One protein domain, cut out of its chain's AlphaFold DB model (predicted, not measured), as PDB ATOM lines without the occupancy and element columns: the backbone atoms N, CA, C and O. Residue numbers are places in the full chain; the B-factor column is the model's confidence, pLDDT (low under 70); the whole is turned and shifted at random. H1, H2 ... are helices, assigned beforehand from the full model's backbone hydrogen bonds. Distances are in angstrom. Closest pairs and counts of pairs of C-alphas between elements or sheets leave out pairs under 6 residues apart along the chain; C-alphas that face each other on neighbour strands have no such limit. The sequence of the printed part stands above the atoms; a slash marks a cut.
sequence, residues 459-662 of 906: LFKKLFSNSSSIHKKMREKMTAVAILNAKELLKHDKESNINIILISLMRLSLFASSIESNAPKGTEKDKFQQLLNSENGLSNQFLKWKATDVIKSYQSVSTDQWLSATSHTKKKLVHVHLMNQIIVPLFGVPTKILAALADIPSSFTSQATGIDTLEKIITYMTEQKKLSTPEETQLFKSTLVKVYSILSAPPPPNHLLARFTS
ATOM      1  N   LEU A 459     188.935 153.433 145.823       58.66
ATOM      2  CA  LEU A 459     188.038 153.924 146.873       58.66
ATOM      3  C   LEU A 459     187.685 152.823 147.890       58.66
ATOM      4  O   LEU A 459     188.137 152.877 149.035       58.66
ATOM      5  N   PHE A 460     187.058 151.719 147.460       57.94
ATOM      6  CA  PHE A 460     186.898 150.551 148.338       57.94
ATOM      7  C   PHE A 460     188.212 149.821 148.679       57.94
ATOM      8  O   PHE A 460     188.195 149.000 149.593       57.94
ATOM      9  N   LYS A 461     189.366 150.098 148.038       56.88
ATOM     10  CA  LYS A 461     190.677 149.580 148.506       56.88
ATOM     11  C   LYS A 461     191.161 150.268 149.783       56.88
ATOM     12  O   LYS A 461     191.874 149.622 150.541       56.88
ATOM     13  N   LYS A 462     190.752 151.510 150.060       52.25
ATOM     14  CA  LYS A 462     191.011 152.175 151.353       52.25
ATOM     15  C   LYS A 462     190.140 151.584 152.476       52.25
ATOM     16  O   LYS A 462     190.616 151.442 153.595       52.25
ATOM     17  N   LEU A 463     188.927 151.126 152.138       47.28
ATOM     18  CA  LEU A 463     187.911 150.543 153.039       47.28
ATOM     19  C   LEU A 463     188.261 149.198 153.722       47.28
ATOM     20  O   LEU A 463     187.413 148.648 154.399       47.28
ATOM     21  N   PHE A 464     189.466 148.649 153.534       60.94
ATOM     22  CA  PHE A 464     190.087 147.541 154.298       60.94
ATOM     23  C   PHE A 464     191.570 147.471 153.871       60.94
ATOM     24  O   PHE A 464     191.860 147.800 152.720       60.94
ATOM     25  N   SER A 465     192.522 146.968 154.663       59.12
ATOM     26  CA  SER A 465     193.915 146.846 154.174       59.12
ATOM     27  C   SER A 465     194.058 145.844 153.009       59.12
ATOM     28  O   SER A 465     193.257 144.920 152.857       59.12
ATOM     29  N   ASN A 466     195.085 146.005 152.163       57.53
ATOM     30  CA  ASN A 466     195.458 144.990 151.160       57.53
ATOM     31  C   ASN A 466     196.232 143.802 151.766       57.53
ATOM     32  O   ASN A 466     196.446 142.814 151.072       57.53
ATOM     33  N   SER A 467     196.651 143.898 153.033       58.06
ATOM     34  CA  SER A 467     197.552 142.942 153.690       58.06
ATOM     35  C   SER A 467     196.923 141.598 154.064       58.06
ATOM     36  O   SER A 467     197.657 140.699 154.455       58.06
ATOM     37  N   SER A 468     195.601 141.426 153.926       61.09
ATOM     38  CA  SER A 468     194.939 140.128 154.103       61.09
ATOM     39  C   SER A 468     194.137 139.722 152.866       61.09
ATOM     40  O   SER A 468     193.442 140.527 152.225       61.09
ATOM     41  N   SER A 469     194.214 138.437 152.516       64.75
ATOM     42  CA  SER A 469     193.540 137.910 151.320       64.75
ATOM     43  C   SER A 469     192.012 137.909 151.475       64.75
ATOM     44  O   SER A 469     191.275 138.081 150.495       64.75
ATOM     45  N   ILE A 470     191.535 137.781 152.718       62.44
ATOM     46  CA  ILE A 470     190.121 137.867 153.079       62.44
ATOM     47  C   ILE A 470     189.533 139.247 152.796       62.44
ATOM     48  O   ILE A 470     188.477 139.334 152.163       62.44
ATOM     49  N   HIS A 471     190.203 140.324 153.220       68.12
ATOM     50  CA  HIS A 471     189.679 141.675 153.045       68.12
ATOM     51  C   HIS A 471     189.459 141.973 151.567       68.12
ATOM     52  O   HIS A 471     188.419 142.514 151.211       68.12
ATOM     53  N   LYS A 472     190.352 141.514 150.681       79.12
ATOM     54  CA  LYS A 472     190.140 141.583 149.229       79.12
ATOM     55  C   LYS A 472     188.845 140.887 148.783       79.12
ATOM     56  O   LYS A 472     188.057 141.511 148.076       79.12
ATOM     57  N   LYS A 473     188.582 139.645 149.211       80.00
ATOM     58  CA  LYS A 473     187.350 138.913 148.841       80.00
ATOM     59  C   LYS A 473     186.083 139.610 149.343       80.00
ATOM     60  O   LYS A 473     185.156 139.798 148.559       80.00
ATOM     61  N   MET A 474     186.039 139.989 150.623       79.06
ATOM     62  CA  MET A 474     184.833 140.577 151.223       79.06
ATOM     63  C   MET A 474     184.554 141.973 150.656       79.06
ATOM     64  O   MET A 474     183.431 142.260 150.246       79.06
ATOM     65  N   ARG A 475     185.604 142.787 150.481       81.62
ATOM     66  CA  ARG A 475     185.572 144.056 149.739       81.62
ATOM     67  C   ARG A 475     185.015 143.874 148.330       81.62
ATOM     68  O   ARG A 475     184.096 144.594 147.963       81.62
ATOM     69  N   GLU A 476     185.499 142.905 147.549       84.75
ATOM     70  CA  GLU A 476     184.972 142.614 146.201       84.75
ATOM     71  C   GLU A 476     183.480 142.219 146.195       84.75
ATOM     72  O   GLU A 476     182.822 142.318 145.155       84.75
ATOM     73  N   LYS A 477     182.926 141.731 147.316       87.62
ATOM     74  CA  LYS A 477     181.485 141.467 147.454       87.62
ATOM     75  C   LYS A 477     180.729 142.723 147.891       87.62
ATOM     76  O   LYS A 477     179.796 143.114 147.196       87.62
ATOM     77  N   MET A 478     181.165 143.402 148.952       86.12
ATOM     78  CA  MET A 478     180.511 144.621 149.448       86.12
ATOM     79  C   MET A 478     180.542 145.768 148.432       86.12
ATOM     80  O   MET A 478     179.519 146.406 148.232       86.12
ATOM     81  N   THR A 479     181.658 145.975 147.722       86.25
ATOM     82  CA  THR A 479     181.767 146.993 146.654       86.25
ATOM     83  C   THR A 479     180.734 146.744 145.555       86.25
ATOM     84  O   THR A 479     180.094 147.672 145.085       86.25
ATOM     85  N   ALA A 480     180.535 145.480 145.166       89.19
ATOM     86  CA  ALA A 480     179.549 145.112 144.156       89.19
ATOM     87  C   ALA A 480     178.115 145.412 144.613       89.19
ATOM     88  O   ALA A 480     177.351 146.012 143.867       89.19
ATOM     89  N   VAL A 481     177.758 145.043 145.848       91.12
ATOM     90  CA  VAL A 481     176.427 145.337 146.405       91.12
ATOM     91  C   VAL A 481     176.225 146.847 146.577       91.12
ATOM     92  O   VAL A 481     175.150 147.354 146.268       91.12
ATOM     93  N   ALA A 482     177.261 147.581 146.994       89.88
ATOM     94  CA  ALA A 482     177.236 149.037 147.115       89.88
ATOM     95  C   ALA A 482     177.035 149.739 145.760       89.88
ATOM     96  O   ALA A 482     176.258 150.683 145.696       89.88
ATOM     97  N   ILE A 483     177.661 149.252 144.679       89.81
ATOM     98  CA  ILE A 483     177.408 149.725 143.305       89.81
ATOM     99  C   ILE A 483     175.954 149.442 142.903       89.81
ATOM    100  O   ILE A 483     175.219 150.362 142.554       89.81
ATOM    101  N   LEU A 484     175.511 148.184 143.014       92.12
ATOM    102  CA  LEU A 484     174.177 147.752 142.570       92.12
ATOM    103  C   LEU A 484     173.023 148.454 143.308       92.12
ATOM    104  O   LEU A 484     171.932 148.568 142.755       92.12
ATOM    105  N   ASN A 485     173.255 148.939 144.532       93.50
ATOM    106  CA  ASN A 485     172.243 149.594 145.368       93.50
ATOM    107  C   ASN A 485     172.570 151.069 145.666       93.50
ATOM    108  O   ASN A 485     171.953 151.650 146.559       93.50
ATOM    109  N   ALA A 486     173.510 151.694 144.942       92.44
ATOM    110  CA  ALA A 486     174.011 153.037 145.259       92.44
ATOM    111  C   ALA A 486     172.883 154.076 145.399       92.44
ATOM    112  O   ALA A 486     172.861 154.845 146.355       92.44
ATOM    113  N   LYS A 487     171.892 154.046 144.498       91.62
ATOM    114  CA  LYS A 487     170.741 154.964 144.525       91.62
ATOM    115  C   LYS A 487     169.856 154.793 145.766       91.62
ATOM    116  O   LYS A 487     169.401 155.792 146.307       91.62
ATOM    117  N   GLU A 488     169.633 153.565 146.232       92.38
ATOM    118  CA  GLU A 488     168.806 153.293 147.421       92.38
ATOM    119  C   GLU A 488     169.565 153.592 148.718       92.38
ATOM    120  O   GLU A 488     169.014 154.207 149.628       92.38
ATOM    121  N   LEU A 489     170.861 153.262 148.772       92.69
ATOM    122  CA  LEU A 489     171.742 153.639 149.882       92.69
ATOM    123  C   LEU A 489     171.785 155.163 150.070       92.69
ATOM    124  O   LEU A 489     171.682 155.641 151.197       92.69
ATOM    125  N   LEU A 490     171.852 155.932 148.979       91.62
ATOM    126  CA  LEU A 490     171.870 157.399 149.027       91.62
ATOM    127  C   LEU A 490     170.515 158.039 149.372       91.62
ATOM    128  O   LEU A 490     170.505 159.179 149.821       91.62
ATOM    129  N   LYS A 491     169.377 157.334 149.278       91.12
ATOM    130  CA  LYS A 491     168.112 157.826 149.876       91.12
ATOM    131  C   LYS A 491     168.174 157.857 151.405       91.12
ATOM    132  O   LYS A 491     167.421 158.590 152.042       91.12
ATOM    133  N   HIS A 492     169.082 157.088 152.001       88.12
ATOM    134  CA  HIS A 492     169.357 157.088 153.432       88.12
ATOM    135  C   HIS A 492     170.542 158.013 153.801       88.12
ATOM    136  O   HIS A 492     171.243 157.703 154.757       88.12
ATOM    137  N   ASP A 493     170.729 159.151 153.101       76.69
ATOM    138  CA  ASP A 493     171.892 160.089 153.103       76.69
ATOM    139  C   ASP A 493     172.435 160.567 154.474       76.69
ATOM    140  O   ASP A 493     173.497 161.178 154.549       76.69
ATOM    141  N   LYS A 494     171.767 160.255 155.592       83.94
ATOM    142  CA  LYS A 494     172.405 160.319 156.915       83.94
ATOM    143  C   LYS A 494     173.528 159.280 156.958       83.94
ATOM    144  O   LYS A 494     173.258 158.089 157.069       83.94
ATOM    145  N   GLU A 495     174.778 159.729 156.923       75.75
ATOM    146  CA  GLU A 495     175.976 158.876 156.804       75.75
ATOM    147  C   GLU A 495     176.021 157.703 157.797       75.75
ATOM    148  O   GLU A 495     176.442 156.594 157.461       75.75
ATOM    149  N   SER A 496     175.531 157.925 159.019       80.75
ATOM    150  CA  SER A 496     175.380 156.891 160.043       80.75
ATOM    151  C   SER A 496     174.475 155.740 159.595       80.75
ATOM    152  O   SER A 496     174.837 154.585 159.795       80.75
ATOM    153  N   ASN A 497     173.350 156.012 158.927       89.19
ATOM    154  CA  ASN A 497     172.464 154.972 158.399       89.19
ATOM    155  C   ASN A 497     173.172 154.124 157.338       89.19
ATOM    156  O   ASN A 497     173.106 152.901 157.411       89.19
ATOM    157  N   ILE A 498     173.874 154.748 156.384       92.31
ATOM    158  CA  ILE A 498     174.605 154.032 155.322       92.31
ATOM    159  C   ILE A 498     175.658 153.100 155.934       92.31
ATOM    160  O   ILE A 498     175.701 151.913 155.603       92.31
ATOM    161  N   ASN A 499     176.463 153.613 156.869       90.25
ATOM    162  CA  ASN A 499     177.475 152.823 157.568       90.25
ATOM    163  C   ASN A 499     176.853 151.647 158.334       90.25
ATOM    164  O   ASN A 499     177.316 150.515 158.193       90.25
ATOM    165  N   ILE A 500     175.775 151.881 159.092       91.56
ATOM    166  CA  ILE A 500     175.123 150.818 159.865       91.56
ATOM    167  C   ILE A 500     174.480 149.780 158.924       91.56
ATOM    168  O   ILE A 500     174.705 148.597 159.143       91.56
ATOM    169  N   ILE A 501     173.796 150.166 157.834       92.88
ATOM    170  CA  ILE A 501     173.237 149.218 156.838       92.88
ATOM    171  C   ILE A 501     174.325 148.284 156.287       92.88
ATOM    172  O   ILE A 501     174.116 147.071 156.213       92.88
ATOM    173  N   LEU A 502     175.499 148.819 155.926       92.25
ATOM    174  CA  LEU A 502     176.621 148.011 155.431       92.25
ATOM    175  C   LEU A 502     177.176 147.054 156.498       92.25
ATOM    176  O   LEU A 502     177.574 145.932 156.167       92.25
ATOM    177  N   ILE A 503     177.177 147.465 157.767       91.38
ATOM    178  CA  ILE A 503     177.610 146.630 158.893       91.38
ATOM    179  C   ILE A 503     176.581 145.531 159.194       91.38
ATOM    180  O   ILE A 503     176.967 144.364 159.290       91.38
ATOM    181  N   SER A 504     175.286 145.860 159.281       91.62
ATOM    182  CA  SER A 504     174.198 144.887 159.448       91.62
ATOM    183  C   SER A 504     174.215 143.863 158.307       91.62
ATOM    184  O   SER A 504     174.158 142.662 158.560       91.62
ATOM    185  N   LEU A 505     174.387 144.313 157.056       94.06
ATOM    186  CA  LEU A 505     174.561 143.435 155.896       94.06
ATOM    187  C   LEU A 505     175.766 142.501 156.066       94.06
ATOM    188  O   LEU A 505     175.641 141.302 155.813       94.06
ATOM    189  N   MET A 506     176.924 143.017 156.492       90.62
ATOM    190  CA  MET A 506     178.104 142.176 156.693       90.62
ATOM    191  C   MET A 506     177.870 141.134 157.794       90.62
ATOM    192  O   MET A 506     178.102 139.954 157.532       90.62
ATOM    193  N   ARG A 507     177.341 141.521 158.964       90.06
ATOM    194  CA  ARG A 507     176.950 140.593 160.047       90.06
ATOM    195  C   ARG A 507     176.028 139.490 159.539       90.06
ATOM    196  O   ARG A 507     176.325 138.311 159.702       90.06
ATOM    197  N   LEU A 508     174.937 139.877 158.882       89.81
ATOM    198  CA  LEU A 508     173.909 138.955 158.410       89.81
ATOM    199  C   LEU A 508     174.422 138.029 157.298       89.81
ATOM    200  O   LEU A 508     174.061 136.856 157.257       89.81
ATOM    201  N   SER A 509     175.334 138.511 156.450       87.81
ATOM    202  CA  SER A 509     175.970 137.688 155.417       87.81
ATOM    203  C   SER A 509     176.867 136.573 155.976       87.81
ATOM    204  O   SER A 509     177.054 135.568 155.296       87.81
ATOM    205  N   LEU A 510     177.380 136.694 157.209       86.81
ATOM    206  CA  LEU A 510     178.223 135.664 157.834       86.81
ATOM    207  C   LEU A 510     177.438 134.424 158.283       86.81
ATOM    208  O   LEU A 510     178.042 133.371 158.451       86.81
ATOM    209  N   PHE A 511     176.110 134.511 158.416       85.69
ATOM    210  CA  PHE A 511     175.252 133.342 158.639       85.69
ATOM    211  C   PHE A 511     175.081 132.481 157.372       85.69
ATOM    212  O   PHE A 511     174.680 131.323 157.463       85.69
ATOM    213  N   ALA A 512     175.401 132.996 156.179       85.38
ATOM    214  CA  ALA A 512     175.438 132.171 154.976       85.38
ATOM    215  C   ALA A 512     176.688 131.283 154.998       85.38
ATOM    216  O   ALA A 512     177.793 131.775 154.778       85.38
ATOM    217  N   SER A 513     176.540 129.966 155.158       83.81
ATOM    218  CA  SER A 513     177.668 129.011 155.128       83.81
ATOM    219  C   SER A 513     178.501 129.078 153.830       83.81
ATOM    220  O   SER A 513     179.712 128.844 153.829       83.81
ATOM    221  N   SER A 514     177.891 129.489 152.714       81.19
ATOM    222  CA  SER A 514     178.577 129.788 151.447       81.19
ATOM    223  C   SER A 514     179.539 130.985 151.545       81.19
ATOM    224  O   SER A 514     180.604 130.979 150.918       81.19
ATOM    225  N   ILE A 515     179.220 131.981 152.372       80.88
ATOM    226  CA  ILE A 515     180.061 133.149 152.662       80.88
ATOM    227  C   ILE A 515     181.020 132.838 153.823       80.88
ATOM    228  O   ILE A 515     182.204 133.151 153.707       80.88
ATOM    229  N   GLU A 516     180.582 132.128 154.870       79.31
ATOM    230  CA  GLU A 516     181.449 131.685 155.977       79.31
ATOM    231  C   GLU A 516     182.578 130.758 155.489       79.31
ATOM    232  O   GLU A 516     183.725 130.906 155.898       79.31
ATOM    233  N   SER A 517     182.325 129.884 154.507       79.12
ATOM    234  CA  SER A 517     183.383 129.074 153.870       79.12
ATOM    235  C   SER A 517     184.465 129.902 153.151       79.12
ATOM    236  O   SER A 517     185.535 129.379 152.821       79.12
ATOM    237  N   ASN A 518     184.204 131.193 152.912       73.19
ATOM    238  CA  ASN A 518     185.157 132.165 152.378       73.19
ATOM    239  C   ASN A 518     185.762 133.084 153.448       73.19
ATOM    240  O   ASN A 518     186.657 133.853 153.090       73.19
ATOM    241  N   ALA A 519     185.313 132.995 154.705       71.19
ATOM    242  CA  ALA A 519     185.896 133.679 155.855       71.19
ATOM    243  C   ALA A 519     187.364 133.244 156.076       71.19
ATOM    244  O   ALA A 519     187.806 132.223 155.529       71.19
ATOM    245  N   PRO A 520     188.157 134.018 156.838       70.19
ATOM    246  CA  PRO A 520     189.562 133.700 157.023       70.19
ATOM    247  C   PRO A 520     189.757 132.455 157.902       70.19
ATOM    248  O   PRO A 520     188.855 132.024 158.626       70.19
ATOM    249  N   LYS A 521     190.957 131.872 157.833       81.38
ATOM    250  CA  LYS A 521     191.380 130.697 158.614       81.38
ATOM    251  C   LYS A 521     192.675 131.015 159.364       81.38
ATOM    252  O   LYS A 521     193.445 131.859 158.912       81.38
ATOM    253  N   GLY A 522     192.915 130.335 160.486       87.06
ATOM    254  CA  GLY A 522     194.039 130.653 161.375       87.06
ATOM    255  C   GLY A 522     193.950 132.086 161.907       87.06
ATOM    256  O   GLY A 522     192.857 132.624 162.037       87.06
ATOM    257  N   THR A 523     195.093 132.733 162.128       82.88
ATOM    258  CA  THR A 523     195.184 134.043 162.800       82.88
ATOM    259  C   THR A 523     194.497 135.207 162.069       82.88
ATOM    260  O   THR A 523     194.148 136.203 162.705       82.88
ATOM    261  N   GLU A 524     194.235 135.108 160.756       77.62
ATOM    262  CA  GLU A 524     193.348 136.062 160.064       77.62
ATOM    263  C   GLU A 524     191.889 135.943 160.561       77.62
ATOM    264  O   GLU A 524     191.177 136.950 160.592       77.62
ATOM    265  N   LYS A 525     191.434 134.740 160.960       82.19
ATOM    266  CA  LYS A 525     190.093 134.495 161.525       82.19
ATOM    267  C   LYS A 525     189.932 135.236 162.834       82.19
ATOM    268  O   LYS A 525     188.961 135.970 162.996       82.19
ATOM    269  N   ASP A 526     190.912 135.086 163.708       83.44
ATOM    270  CA  ASP A 526     190.865 135.614 165.064       83.44
ATOM    271  C   ASP A 526     190.917 137.148 165.034       83.44
ATOM    272  O   ASP A 526     190.092 137.801 165.668       83.44
ATOM    273  N   LYS A 527     191.768 137.738 164.181       84.12
ATOM    274  CA  LYS A 527     191.803 139.194 163.936       84.12
ATOM    275  C   LYS A 527     190.502 139.729 163.321       84.12
ATOM    276  O   LYS A 527     190.037 140.802 163.705       84.12
ATOM    277  N   PHE A 528     189.885 138.999 162.388       83.25
ATOM    278  CA  PHE A 528     188.603 139.401 161.796       83.25
ATOM    279  C   PHE A 528     187.443 139.289 162.800       83.25
ATOM    280  O   PHE A 528     186.620 140.199 162.882       83.25
ATOM    281  N   GLN A 529     187.406 138.230 163.613       84.12
ATOM    282  CA  GLN A 529     186.434 138.083 164.700       84.12
ATOM    283  C   GLN A 529     186.662 139.103 165.823       84.12
ATOM    284  O   GLN A 529     185.688 139.619 166.360       84.12
ATOM    285  N   GLN A 530     187.907 139.473 166.132       87.50
ATOM    286  CA  GLN A 530     188.224 140.557 167.064       87.50
ATOM    287  C   GLN A 530     187.700 141.906 166.549       87.50
ATOM    288  O   GLN A 530     187.042 142.623 167.299       87.50
ATOM    289  N   LEU A 531     187.904 142.226 165.264       85.38
ATOM    290  CA  LEU A 531     187.358 143.442 164.649       85.38
ATOM    291  C   LEU A 531     185.818 143.453 164.650       85.38
ATOM    292  O   LEU A 531     185.216 144.488 164.931       85.38
ATOM    293  N   LEU A 532     185.176 142.308 164.390       84.44
ATOM    294  CA  LEU A 532     183.719 142.157 164.487       84.44
ATOM    295  C   LEU A 532     183.203 142.274 165.930       84.44
ATOM    296  O   LEU A 532     182.151 142.863 166.151       84.44
ATOM    297  N   ASN A 533     183.893 141.707 166.918       85.38
ATOM    298  CA  ASN A 533     183.428 141.703 168.310       85.38
ATOM    299  C   ASN A 533     183.844 142.958 169.092       85.38
ATOM    300  O   ASN A 533     183.319 143.199 170.174       85.38
ATOM    301  N   SER A 534     184.736 143.788 168.543       87.56
ATOM    302  CA  SER A 534     185.007 145.123 169.075       87.56
ATOM    303  C   SER A 534     183.806 146.048 168.839       87.56
ATOM    304  O   SER A 534     183.524 146.426 167.704       87.56
ATOM    305  N   GLU A 535     183.121 146.421 169.923       77.56
ATOM    306  CA  GLU A 535     181.826 147.128 169.929       77.56
ATOM    307  C   GLU A 535     181.759 148.340 168.984       77.56
ATOM    308  O   GLU A 535     180.772 148.528 168.283       77.56
ATOM    309  N   ASN A 536     182.841 149.119 168.895       79.94
ATOM    310  CA  ASN A 536     182.928 150.280 168.004       79.94
ATOM    311  C   ASN A 536     183.971 150.134 166.884       79.94
ATOM    312  O   ASN A 536     184.042 150.989 166.003       79.94
ATOM    313  N   GLY A 537     184.799 149.084 166.880       81.69
ATOM    314  CA  GLY A 537     185.973 149.021 165.999       81.69
ATOM    315  C   GLY A 537     185.616 148.950 164.517       81.69
ATOM    316  O   GLY A 537     186.274 149.585 163.696       81.69
ATOM    317  N   LEU A 538     184.531 148.256 164.170       79.69
ATOM    318  CA  LEU A 538     184.046 148.204 162.793       79.69
ATOM    319  C   LEU A 538     183.385 149.531 162.363       79.69
ATOM    320  O   LEU A 538     183.704 150.053 161.296       79.69
ATOM    321  N   SER A 539     182.530 150.112 163.210       78.56
ATOM    322  CA  SER A 539     181.869 151.406 162.967       78.56
ATOM    323  C   SER A 539     182.873 152.547 162.795       78.56
ATOM    324  O   SER A 539     182.775 153.323 161.843       78.56
ATOM    325  N   ASN A 540     183.896 152.602 163.652       81.69
ATOM    326  CA  ASN A 540     184.976 153.589 163.593       81.69
ATOM    327  C   ASN A 540     185.789 153.487 162.296       81.69
ATOM    328  O   ASN A 540     186.218 154.507 161.757       81.69
ATOM    329  N   GLN A 541     185.981 152.273 161.771       79.19
ATOM    330  CA  GLN A 541     186.619 152.092 160.471       79.19
ATOM    331  C   GLN A 541     185.711 152.602 159.342       79.19
ATOM    332  O   GLN A 541     186.159 153.432 158.561       79.19
ATOM    333  N   PHE A 542     184.426 152.220 159.294       78.38
ATOM    334  CA  PHE A 542     183.478 152.728 158.283       78.38
ATOM    335  C   PHE A 542     183.345 154.265 158.280       78.38
ATOM    336  O   PHE A 542     183.314 154.871 157.207       78.38
ATOM    337  N   LEU A 543     183.387 154.899 159.457       79.44
ATOM    338  CA  LEU A 543     183.491 156.357 159.613       79.44
ATOM    339  C   LEU A 543     184.801 156.914 159.025       79.44
ATOM    340  O   LEU A 543     184.762 157.764 158.135       79.44
ATOM    341  N   LYS A 544     185.963 156.392 159.450       80.94
ATOM    342  CA  LYS A 544     187.294 156.765 158.915       80.94
ATOM    343  C   LYS A 544     187.393 156.591 157.393       80.94
ATOM    344  O   LYS A 544     188.179 157.265 156.730       80.94
ATOM    345  N   TRP A 545     186.616 155.664 156.851       77.06
ATOM    346  CA  TRP A 545     186.629 155.247 155.459       77.06
ATOM    347  C   TRP A 545     185.723 156.057 154.517       77.06
ATOM    348  O   TRP A 545     185.796 155.828 153.308       77.06
ATOM    349  N   LYS A 546     184.908 156.993 155.027       85.12
ATOM    350  CA  LYS A 546     184.009 157.851 154.225       85.12
ATOM    351  C   LYS A 546     183.127 157.076 153.229       85.12
ATOM    352  O   LYS A 546     183.073 157.397 152.041       85.12
ATOM    353  N   ALA A 547     182.432 156.034 153.694       85.12
ATOM    354  CA  ALA A 547     181.640 155.171 152.810       85.12
ATOM    355  C   ALA A 547     180.589 155.936 151.971       85.12
ATOM    356  O   ALA A 547     180.328 155.540 150.836       85.12
ATOM    357  N   THR A 548     180.048 157.050 152.487       86.75
ATOM    358  CA  THR A 548     179.147 157.969 151.768       86.75
ATOM    359  C   THR A 548     179.753 158.469 150.453       86.75
ATOM    360  O   THR A 548     179.158 158.266 149.397       86.75
ATOM    361  N   ASP A 549     180.948 159.069 150.495       88.38
ATOM    362  CA  ASP A 549     181.646 159.621 149.321       88.38
ATOM    363  C   ASP A 549     181.943 158.520 148.292       88.38
ATOM    364  O   ASP A 549     181.772 158.694 147.084       88.38
ATOM    365  N   VAL A 550     182.328 157.341 148.784       87.31
ATOM    366  CA  VAL A 550     182.610 156.177 147.940       87.31
ATOM    367  C   VAL A 550     181.341 155.662 147.250       87.31
ATOM    368  O   VAL A 550     181.396 155.324 146.069       87.31
ATOM    369  N   ILE A 551     180.188 155.658 147.921       90.00
ATOM    370  CA  ILE A 551     178.906 155.289 147.297       90.00
ATOM    371  C   ILE A 551     178.417 156.380 146.332       90.00
ATOM    372  O   ILE A 551     177.920 156.042 145.255       90.00
ATOM    373  N   LYS A 552     178.627 157.669 146.642       90.62
ATOM    374  CA  LYS A 552     178.360 158.792 145.720       90.62
ATOM    375  C   LYS A 552     179.143 158.619 144.410       90.62
ATOM    376  O   LYS A 552     178.559 158.756 143.337       90.62
ATOM    377  N   SER A 553     180.401 158.164 144.469       91.62
ATOM    378  CA  SER A 553     181.194 157.836 143.267       91.62
ATOM    379  C   SER A 553     180.611 156.705 142.396       91.62
ATOM    380  O   SER A 553     180.891 156.643 141.201       91.62
ATOM    381  N   TYR A 554     179.784 155.821 142.967       91.94
ATOM    382  CA  TYR A 554     179.182 154.680 142.267       91.94
ATOM    383  C   TYR A 554     177.789 154.960 141.699       91.94
ATOM    384  O   TYR A 554     177.279 154.144 140.937       91.94
ATOM    385  N   GLN A 555     177.186 156.114 142.000       92.69
ATOM    386  CA  GLN A 555     175.845 156.487 141.530       92.69
ATOM    387  C   GLN A 555     175.718 156.516 139.989       92.69
ATOM    388  O   GLN A 555     174.618 156.342 139.457       92.69
ATOM    389  N   SER A 556     176.836 156.718 139.282       89.19
ATOM    390  CA  SER A 556     176.947 156.737 137.817       89.19
ATOM    391  C   SER A 556     177.212 155.367 137.178       89.19
ATOM    392  O   SER A 556     177.063 155.234 135.962       89.19
ATOM    393  N   VAL A 557     177.604 154.351 137.956       91.06
ATOM    394  CA  VAL A 557     178.034 153.043 137.438       91.06
ATOM    395  C   VAL A 557     176.822 152.139 137.222       91.06
ATOM    396  O   VAL A 557     176.134 151.770 138.173       91.06
ATOM    397  N   SER A 558     176.564 151.738 135.976       92.25
ATOM    398  CA  SER A 558     175.458 150.819 135.673       92.25
ATOM    399  C   SER A 558     175.794 149.361 136.014       92.25
ATOM    400  O   SER A 558     176.958 148.950 136.025       92.25
ATOM    401  N   THR A 559     174.763 148.539 136.235       92.31
ATOM    402  CA  THR A 559     174.902 147.085 136.435       92.31
ATOM    403  C   THR A 559     175.705 146.429 135.310       92.31
ATOM    404  O   THR A 559     176.597 145.628 135.575       92.31
ATOM    405  N   ASP A 560     175.446 146.810 134.060       93.00
ATOM    406  CA  ASP A 560     176.099 146.230 132.884       93.00
ATOM    407  C   ASP A 560     177.541 146.729 132.701       93.00
ATOM    408  O   ASP A 560     178.425 145.958 132.311       93.00
ATOM    409  N   GLN A 561     177.827 147.981 133.084       91.88
ATOM    410  CA  GLN A 561     179.201 148.468 133.227       91.88
ATOM    411  C   GLN A 561     179.949 147.664 134.296       91.88
ATOM    412  O   GLN A 561     181.056 147.202 134.041       91.88
ATOM    413  N   TRP A 562     179.354 147.412 135.465       93.25
ATOM    414  CA  TRP A 562     179.988 146.607 136.518       93.25
ATOM    415  C   TRP A 562     180.186 145.130 136.120       93.25
ATOM    416  O   TRP A 562     181.229 144.536 136.432       93.25
ATOM    417  N   LEU A 563     179.233 144.536 135.392       91.94
ATOM    418  CA  LEU A 563     179.329 143.167 134.870       91.94
ATOM    419  C   LEU A 563     180.412 143.015 133.789       91.94
ATOM    420  O   LEU A 563     181.084 141.986 133.757       91.94
ATOM    421  N   SER A 564     180.624 144.031 132.949       88.62
ATOM    422  CA  SER A 564     181.680 144.052 131.918       88.62
ATOM    423  C   SER A 564     183.032 144.607 132.408       88.62
ATOM    424  O   SER A 564     184.079 144.372 131.790       88.62
ATOM    425  N   ALA A 565     183.053 145.311 133.545       83.06
ATOM    426  CA  ALA A 565     184.257 145.916 134.111       83.06
ATOM    427  C   ALA A 565     185.279 144.890 134.621       83.06
ATOM    428  O   ALA A 565     186.480 145.178 134.582       83.06
ATOM    429  N   THR A 566     184.841 143.721 135.104       71.31
ATOM    430  CA  THR A 566     185.698 142.777 135.847       71.31
ATOM    431  C   THR A 566     185.410 141.307 135.533       71.31
ATOM    432  O   THR A 566     184.310 140.933 135.138       71.31
ATOM    433  N   SER A 567     186.416 140.447 135.728       78.00
ATOM    434  CA  SER A 567     186.339 138.998 135.512       78.00
ATOM    435  C   SER A 567     185.559 138.289 136.629       78.00
ATOM    436  O   SER A 567     186.113 137.635 137.521       78.00
ATOM    437  N   HIS A 568     184.234 138.427 136.587       85.25
ATOM    438  CA  HIS A 568     183.326 137.729 137.492       85.25
ATOM    439  C   HIS A 568     183.355 136.219 137.257       85.25
ATOM    440  O   HIS A 568     183.141 135.734 136.149       85.25
ATOM    441  N   THR A 569     183.557 135.444 138.323       88.56
ATOM    442  CA  THR A 569     183.300 133.999 138.290       88.56
ATOM    443  C   THR A 569     181.847 133.733 138.675       88.56
ATOM    444  O   THR A 569     181.276 134.463 139.487       88.56
ATOM    445  N   LYS A 570     181.243 132.650 138.166       87.50
ATOM    446  CA  LYS A 570     179.843 132.302 138.487       87.50
ATOM    447  C   LYS A 570     179.601 132.232 140.009       87.50
ATOM    448  O   LYS A 570     178.631 132.797 140.504       87.50
ATOM    449  N   LYS A 571     180.555 131.669 140.772       86.94
ATOM    450  CA  LYS A 571     180.549 131.664 142.251       86.94
ATOM    451  C   LYS A 571     180.568 133.084 142.854       86.94
ATOM    452  O   LYS A 571     179.785 133.371 143.754       86.94
ATOM    453  N   LYS A 572     181.403 134.000 142.332       88.50
ATOM    454  CA  LYS A 572     181.449 135.408 142.784       88.50
ATOM    455  C   LYS A 572     180.131 136.159 142.563       88.50
ATOM    456  O   LYS A 572     179.890 137.092 143.329       88.50
ATOM    457  N   LEU A 573     179.320 135.791 141.562       91.88
ATOM    458  CA  LEU A 573     178.007 136.401 141.290       91.88
ATOM    459  C   LEU A 573     176.892 135.848 142.186       91.88
ATOM    460  O   LEU A 573     176.002 136.605 142.560       91.88
ATOM    461  N   VAL A 574     176.942 134.570 142.579       91.00
ATOM    462  CA  VAL A 574     175.973 133.993 143.537       91.00
ATOM    463  C   VAL A 574     176.047 134.706 144.887       91.00
ATOM    464  O   VAL A 574     175.015 135.085 145.430       91.00
ATOM    465  N   HIS A 575     177.251 134.983 145.395       90.62
ATOM    466  CA  HIS A 575     177.395 135.655 146.693       90.62
ATOM    467  C   HIS A 575     176.993 137.141 146.635       90.62
ATOM    468  O   HIS A 575     176.436 137.648 147.601       90.62
ATOM    469  N   VAL A 576     177.218 137.834 145.506       93.00
ATOM    470  CA  VAL A 576     176.702 139.208 145.318       93.00
ATOM    471  C   VAL A 576     175.181 139.200 145.280       93.00
ATOM    472  O   VAL A 576     174.574 139.994 145.981       93.00
ATOM    473  N   HIS A 577     174.570 138.283 144.525       93.44
ATOM    474  CA  HIS A 577     173.115 138.168 144.442       93.44
ATOM    475  C   HIS A 577     172.477 137.881 145.811       93.44
ATOM    476  O   HIS A 577     171.525 138.560 146.182       93.44
ATOM    477  N   LEU A 578     173.055 136.967 146.604       93.19
ATOM    478  CA  LEU A 578     172.593 136.682 147.968       93.19
ATOM    479  C   LEU A 578     172.696 137.916 148.881       93.19
ATOM    480  O   LEU A 578     171.721 138.288 149.527       93.19
ATOM    481  N   MET A 579     173.836 138.614 148.895       93.56
ATOM    482  CA  MET A 579     173.978 139.854 149.674       93.56
ATOM    483  C   MET A 579     173.052 140.977 149.167       93.56
ATOM    484  O   MET A 579     172.547 141.760 149.967       93.56
ATOM    485  N   ASN A 580     172.764 141.029 147.863       94.31
ATOM    486  CA  ASN A 580     171.789 141.949 147.271       94.31
ATOM    487  C   ASN A 580     170.339 141.594 147.644       94.31
ATOM    488  O   ASN A 580     169.469 142.455 147.572       94.31
ATOM    489  N   GLN A 581     170.051 140.355 148.042       94.56
ATOM    490  CA  GLN A 581     168.757 139.998 148.623       94.56
ATOM    491  C   GLN A 581     168.710 140.333 150.115       94.56
ATOM    492  O   GLN A 581     167.698 140.849 150.569       94.56
ATOM    493  N   ILE A 582     169.808 140.137 150.856       94.75
ATOM    494  CA  ILE A 582     169.903 140.483 152.287       94.75
ATOM    495  C   ILE A 582     169.831 142.003 152.525       94.75
ATOM    496  O   ILE A 582     169.282 142.415 153.543       94.75
ATOM    497  N   ILE A 583     170.340 142.849 151.616       95.19
ATOM    498  CA  ILE A 583     170.312 144.314 151.803       95.19
ATOM    499  C   ILE A 583     168.908 144.927 151.642       95.19
ATOM    500  O   ILE A 583     168.574 145.874 152.345       95.19
ATOM    501  N   VAL A 584     168.058 144.368 150.774       94.19
ATOM    502  CA  VAL A 584     166.706 144.892 150.501       94.19
ATOM    503  C   VAL A 584     165.814 144.982 151.754       94.19
ATOM    504  O   VAL A 584     165.278 146.061 151.993       94.19
ATOM    505  N   PRO A 585     165.668 143.942 152.605       95.06
ATOM    506  CA  PRO A 585     164.898 144.033 153.848       95.06
ATOM    507  C   PRO A 585     165.578 144.858 154.957       95.06
ATOM    508  O   PRO A 585     165.023 144.927 156.049       95.06
ATOM    509  N   LEU A 586     166.751 145.464 154.712       95.75
ATOM    510  CA  LEU A 586     167.372 146.452 155.607       95.75
ATOM    511  C   LEU A 586     167.006 147.896 155.224       95.75
ATOM    512  O   LEU A 586     167.104 148.789 156.066       95.75
ATOM    513  N   PHE A 587     166.556 148.147 153.990       94.12
ATOM    514  CA  PHE A 587     166.064 149.468 153.596       94.12
ATOM    515  C   PHE A 587     164.754 149.799 154.323       94.12
ATOM    516  O   PHE A 587     163.884 148.948 154.508       94.12
ATOM    517  N   GLY A 588     164.633 151.045 154.784       91.31
ATOM    518  CA  GLY A 588     163.501 151.503 155.602       91.31
ATOM    519  C   GLY A 588     163.468 150.985 157.051       91.31
ATOM    520  O   GLY A 588     162.619 151.430 157.823       91.31
ATOM    521  N   VAL A 589     164.382 150.100 157.462       95.06
ATOM    522  CA  VAL A 589     164.469 149.632 158.856       95.06
ATOM    523  C   VAL A 589     165.010 150.764 159.755       95.06
ATOM    524  O   VAL A 589     165.989 151.412 159.385       95.06
ATOM    525  N   PRO A 590     164.423 151.029 160.944       95.00
ATOM    526  CA  PRO A 590     164.887 152.102 161.824       95.00
ATOM    527  C   PRO A 590     166.336 151.918 162.285       95.00
ATOM    528  O   PRO A 590     166.760 150.808 162.610       95.00
ATOM    529  N   THR A 591     167.080 153.021 162.413       93.81
ATOM    530  CA  THR A 591     168.516 153.026 162.752       93.81
ATOM    531  C   THR A 591     168.850 152.244 164.029       93.81
ATOM    532  O   THR A 591     169.874 151.573 164.070       93.81
ATOM    533  N   LYS A 592     167.970 152.255 165.046       94.00
ATOM    534  CA  LYS A 592     168.117 151.429 166.262       94.00
ATOM    535  C   LYS A 592     168.126 149.925 165.965       94.00
ATOM    536  O   LYS A 592     168.948 149.195 166.502       94.00
ATOM    537  N   ILE A 593     167.215 149.463 165.105       95.88
ATOM    538  CA  ILE A 593     167.085 148.050 164.724       95.88
ATOM    539  C   ILE A 593     168.271 147.638 163.848       95.88
ATOM    540  O   ILE A 593     168.820 146.555 164.027       95.88
ATOM    541  N   LEU A 594     168.724 148.523 162.957       95.00
ATOM    542  CA  LEU A 594     169.955 148.320 162.192       95.00
ATOM    543  C   LEU A 594     171.188 148.235 163.108       95.00
ATOM    544  O   LEU A 594     172.011 147.341 162.917       95.00
ATOM    545  N   ALA A 595     171.289 149.081 164.139       93.12
ATOM    546  CA  ALA A 595     172.346 149.002 165.150       93.12
ATOM    547  C   ALA A 595     172.270 147.685 165.947       93.12
ATOM    548  O   ALA A 595     173.266 146.982 166.068       93.12
ATOM    549  N   ALA A 596     171.075 147.260 166.369       94.44
ATOM    550  CA  ALA A 596     170.879 145.950 166.989       94.44
ATOM    551  C   ALA A 596     171.331 144.787 166.072       94.44
ATOM    552  O   ALA A 596     171.956 143.839 166.538       94.44
ATOM    553  N   LEU A 597     171.086 144.865 164.757       94.94
ATOM    554  CA  LEU A 597     171.586 143.887 163.775       94.94
ATOM    555  C   LEU A 597     173.111 143.992 163.552       94.94
ATOM    556  O   LEU A 597     173.765 142.988 163.265       94.94
ATOM    557  N   ALA A 598     173.683 145.191 163.689       92.25
ATOM    558  CA  ALA A 598     175.121 145.457 163.634       92.25
ATOM    559  C   ALA A 598     175.877 144.949 164.878       92.25
ATOM    560  O   ALA A 598     177.074 144.668 164.788       92.25
ATOM    561  N   ASP A 599     175.179 144.766 165.997       92.56
ATOM    562  CA  ASP A 599     175.735 144.376 167.296       92.56
ATOM    563  C   ASP A 599     175.704 142.862 167.570       92.56
ATOM    564  O   ASP A 599     176.217 142.421 168.598       92.56
ATOM    565  N   ILE A 600     175.136 142.045 166.672       92.62
ATOM    566  CA  ILE A 600     175.006 140.590 166.877       92.62
ATOM    567  C   ILE A 600     176.398 139.935 167.062       92.62
ATOM    568  O   ILE A 600     177.216 139.971 166.131       92.62
ATOM    569  N   PRO A 601     176.679 139.290 168.216       90.12
ATOM    570  CA  PRO A 601     177.974 138.663 168.492       90.12
ATOM    571  C   PRO A 601     178.369 137.573 167.486       90.12
ATOM    572  O   PRO A 601     177.535 136.764 167.067       90.12
ATOM    573  N   SER A 602     179.663 137.460 167.153       85.81
ATOM    574  CA  SER A 602     180.135 136.416 166.220       85.81
ATOM    575  C   SER A 602     180.052 134.985 166.778       85.81
ATOM    576  O   SER A 602     180.332 134.032 166.057       85.81
ATOM    577  N   SER A 603     179.692 134.809 168.052       87.00
ATOM    578  CA  SER A 603     179.402 133.502 168.658       87.00
ATOM    579  C   SER A 603     178.105 132.874 168.130       87.00
ATOM    580  O   SER A 603     177.934 131.656 168.218       87.00
ATOM    581  N   PHE A 604     177.208 133.679 167.547       88.06
ATOM    582  CA  PHE A 604     176.005 133.187 166.875       88.06
ATOM    583  C   PHE A 604     176.262 132.768 165.423       88.06
ATOM    584  O   PHE A 604     175.633 131.822 164.961       88.06
ATOM    585  N   THR A 605     177.202 133.406 164.708       76.38
ATOM    586  CA  THR A 605     177.443 133.114 163.278       76.38
ATOM    587  C   THR A 605     178.058 131.735 163.033       76.38
ATOM    588  O   THR A 605     177.949 131.218 161.931       76.38
ATOM    589  N   SER A 606     178.697 131.134 164.044       69.94
ATOM    590  CA  SER A 606     179.253 129.773 163.982       69.94
ATOM    591  C   SER A 606     178.290 128.675 164.455       69.94
ATOM    592  O   SER A 606     178.653 127.500 164.437       69.94
ATOM    593  N   GLN A 607     177.088 129.026 164.928       72.69
ATOM    594  CA  GLN A 607     176.029 128.046 165.182       72.69
ATOM    595  C   GLN A 607     175.242 127.831 163.889       72.69
ATOM    596  O   GLN A 607     175.024 128.770 163.126       72.69
ATOM    597  N   ALA A 608     174.799 126.596 163.643       67.44
ATOM    598  CA  ALA A 608     173.985 126.293 162.471       67.44
ATOM    599  C   ALA A 608     172.751 127.213 162.417       67.44
ATOM    600  O   ALA A 608     172.125 127.508 163.443       67.44
ATOM    601  N   THR A 609     172.397 127.662 161.212       70.69
ATOM    602  CA  THR A 609     171.228 128.510 160.964       70.69
ATOM    603  C   THR A 609     169.944 127.699 161.112       70.69
ATOM    604  O   THR A 609     169.359 127.259 160.125       70.69
ATOM    605  N   GLY A 610     169.529 127.485 162.359       86.31
ATOM    606  CA  GLY A 610     168.196 127.030 162.741       86.31
ATOM    607  C   GLY A 610     167.371 128.172 163.335       86.31
ATOM    608  O   GLY A 610     167.914 129.197 163.753       86.31
ATOM    609  N   ILE A 611     166.056 127.971 163.421       88.44
ATOM    610  CA  ILE A 611     165.116 128.933 164.022       88.44
ATOM    611  C   ILE A 611     165.479 129.197 165.495       88.44
ATOM    612  O   ILE A 611     165.473 130.346 165.930       88.44
ATOM    613  N   ASP A 612     165.928 128.171 166.224       91.50
ATOM    614  CA  ASP A 612     166.409 128.285 167.609       91.50
ATOM    615  C   ASP A 612     167.558 129.294 167.762       91.50
ATOM    616  O   ASP A 612     167.680 129.958 168.791       91.50
ATOM    617  N   THR A 613     168.414 129.431 166.743       91.75
ATOM    618  CA  THR A 613     169.511 130.408 166.738       91.75
ATOM    619  C   THR A 613     168.969 131.833 166.612       91.75
ATOM    620  O   THR A 613     169.501 132.733 167.260       91.75
ATOM    621  N   LEU A 614     167.873 132.046 165.871       93.06
ATOM    622  CA  LEU A 614     167.192 133.345 165.817       93.06
ATOM    623  C   LEU A 614     166.556 133.701 167.159       93.06
ATOM    624  O   LEU A 614     166.747 134.816 167.634       93.06
ATOM    625  N   GLU A 615     165.836 132.769 167.791       94.31
ATOM    626  CA  GLU A 615     165.192 133.031 169.086       94.31
ATOM    627  C   GLU A 615     166.234 133.321 170.175       94.31
ATOM    628  O   GLU A 615     166.057 134.260 170.947       94.31
ATOM    629  N   LYS A 616     167.383 132.627 170.182       95.06
ATOM    630  CA  LYS A 616     168.516 132.973 171.066       95.06
ATOM    631  C   LYS A 616     169.060 134.385 170.809       95.06
ATOM    632  O   LYS A 616     169.356 135.087 171.772       95.06
ATOM    633  N   ILE A 617     169.184 134.814 169.546       94.81
ATOM    634  CA  ILE A 617     169.601 136.188 169.206       94.81
ATOM    635  C   ILE A 617     168.553 137.200 169.694       94.81
ATOM    636  O   ILE A 617     168.918 138.214 170.281       94.81
ATOM    637  N   ILE A 618     167.260 136.934 169.494       95.31
ATOM    638  CA  ILE A 618     166.166 137.826 169.913       95.31
ATOM    639  C   ILE A 618     166.126 137.959 171.442       95.31
ATOM    640  O   ILE A 618     166.062 139.081 171.948       95.31
ATOM    641  N   THR A 619     166.239 136.845 172.172       96.31
ATOM    642  CA  THR A 619     166.361 136.834 173.637       96.31
ATOM    643  C   THR A 619     167.576 137.642 174.083       96.31
ATOM    644  O   THR A 619     167.409 138.609 174.821       96.31
ATOM    645  N   TYR A 620     168.769 137.350 173.553       95.88
ATOM    646  CA  TYR A 620     169.999 138.072 173.896       95.88
ATOM    647  C   TYR A 620     169.885 139.587 173.647       95.88
ATOM    648  O   TYR A 620     170.192 140.387 174.526       95.88
ATOM    649  N   MET A 621     169.385 140.016 172.484       95.50
ATOM    650  CA  MET A 621     169.251 141.446 172.163       95.50
ATOM    651  C   MET A 621     168.183 142.162 173.011       95.50
ATOM    652  O   MET A 621     168.271 143.378 173.204       95.50
ATOM    653  N   THR A 622     167.219 141.414 173.556       94.81
ATOM    654  CA  THR A 622     166.238 141.904 174.538       94.81
ATOM    655  C   THR A 622     166.858 141.998 175.940       94.81
ATOM    656  O   THR A 622     166.713 143.023 176.605       94.81
ATOM    657  N   GLU A 623     167.622 140.990 176.375       95.88
ATOM    658  CA  GLU A 623     168.366 140.983 177.649       95.88
ATOM    659  C   GLU A 623     169.394 142.123 177.729       95.88
ATOM    660  O   GLU A 623     169.499 142.797 178.755       95.88
ATOM    661  N   GLN A 624     170.095 142.404 176.624       95.31
ATOM    662  CA  GLN A 624     171.017 143.542 176.496       95.31
ATOM    663  C   GLN A 624     170.304 144.911 176.432       95.31
ATOM    664  O   GLN A 624     170.967 145.936 176.283       95.31
ATOM    665  N   LYS A 625     168.962 144.958 176.512       94.00
ATOM    666  CA  LYS A 625     168.116 146.172 176.456       94.00
ATOM    667  C   LYS A 625     168.279 147.035 175.193       94.00
ATOM    668  O   LYS A 625     167.765 148.152 175.139       94.00
ATOM    669  N   LYS A 626     168.944 146.512 174.153       92.31
ATOM    670  CA  LYS A 626     169.145 147.185 172.853       92.31
ATOM    671  C   LYS A 626     167.844 147.288 172.042       92.31
ATOM    672  O   LYS A 626     167.748 148.107 171.132       92.31
ATOM    673  N   LEU A 627     166.838 146.498 172.414       96.25
ATOM    674  CA  LEU A 627     165.443 146.610 171.996       96.25
ATOM    675  C   LEU A 627     164.640 147.025 173.240       96.25
ATOM    676  O   LEU A 627     164.634 146.293 174.230       96.25
ATOM    677  N   SER A 628     164.038 148.218 173.242       94.56
ATOM    678  CA  SER A 628     163.405 148.799 174.442       94.56
ATOM    679  C   SER A 628     161.880 148.669 174.449       94.56
ATOM    680  O   SER A 628     161.262 148.767 175.507       94.56
ATOM    681  N   THR A 629     161.266 148.461 173.285       96.56
ATOM    682  CA  THR A 629     159.810 148.363 173.107       96.56
ATOM    683  C   THR A 629     159.402 147.035 172.454       96.56
ATOM    684  O   THR A 629     160.172 146.479 171.665       96.56
ATOM    685  N   PRO A 630     158.180 146.525 172.709       96.38
ATOM    686  CA  PRO A 630     157.674 145.327 172.035       96.38
ATOM    687  C   PRO A 630     157.645 145.463 170.505       96.38
ATOM    688  O   PRO A 630     157.916 144.492 169.802       96.38
ATOM    689  N   GLU A 631     157.378 146.668 169.994       96.56
ATOM    690  CA  GLU A 631     157.377 146.981 168.561       96.56
ATOM    691  C   GLU A 631     158.781 146.881 167.948       96.56
ATOM    692  O   GLU A 631     158.945 146.264 166.895       96.56
ATOM    693  N   GLU A 632     159.812 147.407 168.622       96.06
ATOM    694  CA  GLU A 632     161.211 147.239 168.203       96.06
ATOM    695  C   GLU A 632     161.598 145.752 168.161       96.06
ATOM    696  O   GLU A 632     162.194 145.304 167.178       96.06
ATOM    697  N   THR A 633     161.207 144.967 169.169       96.19
ATOM    698  CA  THR A 633     161.471 143.518 169.209       96.19
ATOM    699  C   THR A 633     160.714 142.756 168.118       96.19
ATOM    700  O   THR A 633     161.299 141.893 167.460       96.19
ATOM    701  N   GLN A 634     159.446 143.088 167.861       96.56
ATOM    702  CA  GLN A 634     158.660 142.486 166.779       96.56
ATOM    703  C   GLN A 634     159.233 142.841 165.401       96.56
ATOM    704  O   GLN A 634     159.334 141.967 164.534       96.56
ATOM    705  N   LEU A 635     159.659 144.090 165.198       96.50
ATOM    706  CA  LEU A 635     160.271 144.539 163.952       96.50
ATOM    707  C   LEU A 635     161.622 143.849 163.725       96.50
ATOM    708  O   LEU A 635     161.813 143.259 162.662       96.50
ATOM    709  N   PHE A 636     162.498 143.817 164.735       96.56
ATOM    710  CA  PHE A 636     163.769 143.078 164.716       96.56
ATOM    711  C   PHE A 636     163.563 141.590 164.391       96.56
ATOM    712  O   PHE A 636     164.196 141.069 163.469       96.56
ATOM    713  N   LYS A 637     162.610 140.927 165.064       95.81
ATOM    714  CA  LYS A 637     162.227 139.533 164.788       95.81
ATOM    715  C   LYS A 637     161.743 139.348 163.348       95.81
ATOM    716  O   LYS A 637     162.193 138.426 162.673       95.81
ATOM    717  N   SER A 638     160.885 140.236 162.842       96.31
ATOM    718  CA  SER A 638     160.390 140.160 161.459       96.31
ATOM    719  C   SER A 638     161.505 140.344 160.419       96.31
ATOM    720  O   SER A 638     161.507 139.660 159.395       96.31
ATOM    721  N   THR A 639     162.483 141.213 160.693       96.19
ATOM    722  CA  THR A 639     163.644 141.445 159.823       96.19
ATOM    723  C   THR A 639     164.581 140.240 159.833       96.19
ATOM    724  O   THR A 639     164.964 139.769 158.761       96.19
ATOM    725  N   LEU A 640     164.880 139.668 161.007       95.38
ATOM    726  CA  LEU A 640     165.657 138.429 161.111       95.38
ATOM    727  C   LEU A 640     164.979 137.254 160.395       95.38
ATOM    728  O   LEU A 640     165.654 136.537 159.668       95.38
ATOM    729  N   VAL A 641     163.660 137.078 160.532       95.12
ATOM    730  CA  VAL A 641     162.922 136.002 159.844       95.12
ATOM    731  C   VAL A 641     162.935 136.185 158.319       95.12
ATOM    732  O   VAL A 641     163.121 135.204 157.601       95.12
ATOM    733  N   LYS A 642     162.814 137.420 157.808       95.50
ATOM    734  CA  LYS A 642     162.965 137.722 156.366       95.50
ATOM    735  C   LYS A 642     164.378 137.430 155.853       95.50
ATOM    736  O   LYS A 642     164.540 136.866 154.778       95.50
ATOM    737  N   VAL A 643     165.408 137.805 156.608       94.75
ATOM    738  CA  VAL A 643     166.802 137.547 156.218       94.75
ATOM    739  C   VAL A 643     167.127 136.053 156.304       94.75
ATOM    740  O   VAL A 643     167.764 135.513 155.406       94.75
ATOM    741  N   TYR A 644     166.625 135.357 157.322       94.00
ATOM    742  CA  TYR A 644     166.747 133.909 157.453       94.00
ATOM    743  C   TYR A 644     166.052 133.162 156.310       94.00
ATOM    744  O   TYR A 644     166.644 132.244 155.752       94.00
ATOM    745  N   SER A 645     164.845 133.565 155.893       94.31
ATOM    746  CA  SER A 645     164.180 132.908 154.761       94.31
ATOM    747  C   SER A 645     164.952 133.086 153.448       94.31
ATOM    748  O   SER A 645     165.003 132.150 152.659       94.31
ATOM    749  N   ILE A 646     165.643 134.216 153.253       94.19
ATOM    750  CA  ILE A 646     166.582 134.432 152.136       94.19
ATOM    751  C   ILE A 646     167.831 133.538 152.258       94.19
ATOM    752  O   ILE A 646     168.300 133.001 151.256       94.19
ATOM    753  N   LEU A 647     168.369 133.360 153.468       92.25
ATOM    754  CA  LEU A 647     169.552 132.529 153.738       92.25
ATOM    755  C   LEU A 647     169.283 131.018 153.623       92.25
ATOM    756  O   LEU A 647     170.180 130.270 153.234       92.25
ATOM    757  N   SER A 648     168.077 130.569 153.983       91.06
ATOM    758  CA  SER A 648     167.671 129.156 153.988       91.06
ATOM    759  C   SER A 648     166.901 128.717 152.738       91.06
ATOM    760  O   SER A 648     166.722 127.515 152.536       91.06
ATOM    761  N   ALA A 649     166.433 129.646 151.900       91.00
ATOM    762  CA  ALA A 649     165.807 129.303 150.626       91.00
ATOM    763  C   ALA A 649     166.802 128.609 149.674       91.00
ATOM    764  O   ALA A 649     167.995 128.932 149.672       91.00
ATOM    765  N   PRO A 650     166.334 127.695 148.798       89.06
ATOM    766  CA  PRO A 650     167.141 127.256 147.667       89.06
ATOM    767  C   PRO A 650     167.523 128.482 146.818       89.06
ATOM    768  O   PRO A 650     166.675 129.355 146.612       89.06
ATOM    769  N   PRO A 651     168.773 128.580 146.325       83.62
ATOM    770  CA  PRO A 651     169.278 129.796 145.694       83.62
ATOM    771  C   PRO A 651     168.413 130.171 144.477       83.62
ATOM    772  O   PRO A 651     168.361 129.397 143.516       83.62
ATOM    773  N   PRO A 652     167.730 131.332 144.497       85.19
ATOM    774  CA  PRO A 652     166.783 131.700 143.451       85.19
ATOM    775  C   PRO A 652     167.486 131.989 142.112       85.19
ATOM    776  O   PRO A 652     168.709 132.175 142.081       85.19
ATOM    777  N   PRO A 653     166.737 132.051 140.990       91.62
ATOM    778  CA  PRO A 653     167.288 132.341 139.669       91.62
ATOM    779  C   PRO A 653     168.107 133.638 139.659       91.62
ATOM    780  O   PRO A 653     167.577 134.749 139.692       91.62
ATOM    781  N   ASN A 654     169.432 133.489 139.626       92.19
ATOM    782  CA  ASN A 654     170.353 134.606 139.776       92.19
ATOM    783  C   ASN A 654     170.357 135.471 138.506       92.19
ATOM    784  O   ASN A 654     171.074 135.182 137.546       92.19
ATOM    785  N   HIS A 655     169.587 136.560 138.526       92.50
ATOM    786  CA  HIS A 655     169.483 137.499 137.409       92.50
ATOM    787  C   HIS A 655     170.829 138.148 137.038       92.50
ATOM    788  O   HIS A 655     171.057 138.414 135.862       92.50
ATOM    789  N   LEU A 656     171.754 138.345 137.992       92.50
ATOM    790  CA  LEU A 656     173.097 138.868 137.697       92.50
ATOM    791  C   LEU A 656     173.909 137.844 136.900       92.50
ATOM    792  O   LEU A 656     174.626 138.216 135.977       92.50
ATOM    793  N   LEU A 657     173.777 136.554 137.226       93.62
ATOM    794  CA  LEU A 657     174.391 135.477 136.453       93.62
ATOM    795  C   LEU A 657     173.748 135.355 135.066       93.62
ATOM    796  O   LEU A 657     174.487 135.249 134.094       93.62
ATOM    797  N   ALA A 658     172.418 135.425 134.967       94.31
ATOM    798  CA  ALA A 658     171.701 135.370 133.692       94.31
ATOM    799  C   ALA A 658     172.088 136.538 132.762       94.31
ATOM    800  O   ALA A 658     172.476 136.303 131.616       94.31
ATOM    801  N   ARG A 659     172.082 137.779 133.277       94.38
ATOM    802  CA  ARG A 659     172.530 138.983 132.558       94.38
ATOM    803  C   ARG A 659     174.008 138.884 132.180       94.38
ATOM    804  O   ARG A 659     174.342 139.138 131.028       94.38
ATOM    805  N   PHE A 660     174.874 138.416 133.082       93.56
ATOM    806  CA  PHE A 660     176.288 138.163 132.777       93.56
ATOM    807  C   PHE A 660     176.480 137.144 131.645       93.56
ATOM    808  O   PHE A 660     177.353 137.339 130.807       93.56
ATOM    809  N   THR A 661     175.672 136.080 131.588       93.38
ATOM    810  CA  THR A 661     175.715 135.079 130.504       93.38
ATOM    811  C   THR A 661     174.968 135.483 129.231       93.38
ATOM    812  O   THR A 661     174.987 134.715 128.271       93.38
ATOM    813  N   SER A 662     174.315 136.649 129.192       95.88
ATOM    814  CA  SER A 662     173.646 137.128 127.976       95.88
ATOM    815  C   SER A 662     174.654 137.409 126.858       95.88
ATOM    816  O   SER A 662     175.787 137.824 127.115       95.88
TER     817      SER A 662
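AT A GLANCE: This is residues 459 to 662 of the 906 residues of an uncharacterized protein of Cavenderia fasciculata (strain SH3) (UniProt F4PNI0). A compact, rounded mass of helices is built round H4 and H10, which cross in the middle; H2 crosses H10, and H11 packs on H4. The hairpin of H13 and H14 makes one end of the longest axis, with H14 reaching back to H10, and H9 and H15 lie at the other end. H7 and H8 pack on the first part of H4, while H6 and H12 meet at another side with few contacts. The printed part has 204 residues with fifteen named helices, H1 to H15 in order along the chain, and no named strand: all helix, with mostly crossed packing. The radius of gyration of the C-alphas is 16.4 A and the spans are 47 by 38 by 37 A.

HOW THE PARTS SIT: The longest helix, H14, residues 630 to 648, forms a helical hairpin with H13, residues 611 to 623; its residues 633 to 641 alone touch H13 at a shallow tilt of 29 degrees, opposite ways, closest at the C-alphas of Ile 618 and Lys 637, 6.7 A. Residues 639 to 647 of H14 alone touch H10, residues 570 to 586, at a shallow tilt of 17 degrees, opposite ways, closest at C-alphas 582 and 643, 5.8 A. Residues 632 to 636 of H14 alone touch H11, residues 591 to 598, closest at C-alphas 593 and 636, 6.0 A. H11 touches H4, residues 495 to 509, at a shallow tilt of 34.8 degrees, only just short of steep, the same way, closest at the C-alphas of Ser 504 and Ala 598, 4.3 A. Residues 579 to 586 of H10 alone touch H4 at a steep tilt of 55 degrees, opposite ways, closest at C-alphas 505 and 583, 6.0 A. H10 touches residues 477 to 484 alone of H2, residues 469 to 484, closest at C-alphas 477 and 576, 5.7 A. Residues 570 to 577 of H10 alone touch H15, residues 655 to 660, closest at C-alphas 573 and 657, 6.1 A. H9, residues 559 to 565, touches residues 480 to 484 of H2 alone, closest at C-alphas 484 and 559, 6.2 A. H8, residues 547 to 554, touches residues 495 to 499 of H4 alone, about perpendicular at 86 degrees, closest at C-alphas 495 and 548, 6.0 A. H3, residues 486 to 491, touches H8, closest at C-alphas 486 and 551, 5.8 A. H7, residues 537 to 544, touches residues 499 to 503 of H4 alone, closest at C-alphas 499 and 542, 6.0 A. H6, residues 523 to 533, and H7 only just touch, with 3 pairs of C-alphas within 8 A, and only at the corner, closest at C-alphas 531 and 537, 5.9 A. H12, residues 602 to 605, and H6 only just touch, with 3 such pairs, closest at C-alphas 533 and 602, 6.6 A. H1, residues 459 to 462, and residues 475 to 479 of H2 alone only just touch, with 3 such pairs, closest at C-alphas 460 and 479, 6.5 A. H5, residues 513 to 516, touches no helix but is near H10, closest at C-alphas 515 and 575, 7.0 A. Every O i to N i+4 pair is within hydrogen-bond range in H3, H4, H6, H7, H9, H11, H13, H14 and H15, against 11 of 12 in H2, 3 of 4 in H8 and 9 of 13 in H10; H1, H5 and H12 are too short for such a pair.

IN THESE COORDINATES: H14 runs 26.2 A from C-alpha 630 at (157.674, 145.327, 172.035), H10 25.5 A, H2 23.4 A, H4 21.2 A and H13 18.5 A. H1 begins at C-alpha 459, (188.038, 153.924, 146.873), and H15 ends at C-alpha 660, (176.288, 138.163, 132.777).

THE WHOLE: The two C-alphas farthest apart, those of Glu 623 and Ser 662, are 50.1 A apart. The printed part has no cut and no long link. The mean pLDDT of the printed part is 86.9; residues 459 to 471, 606 and 608 are under 70.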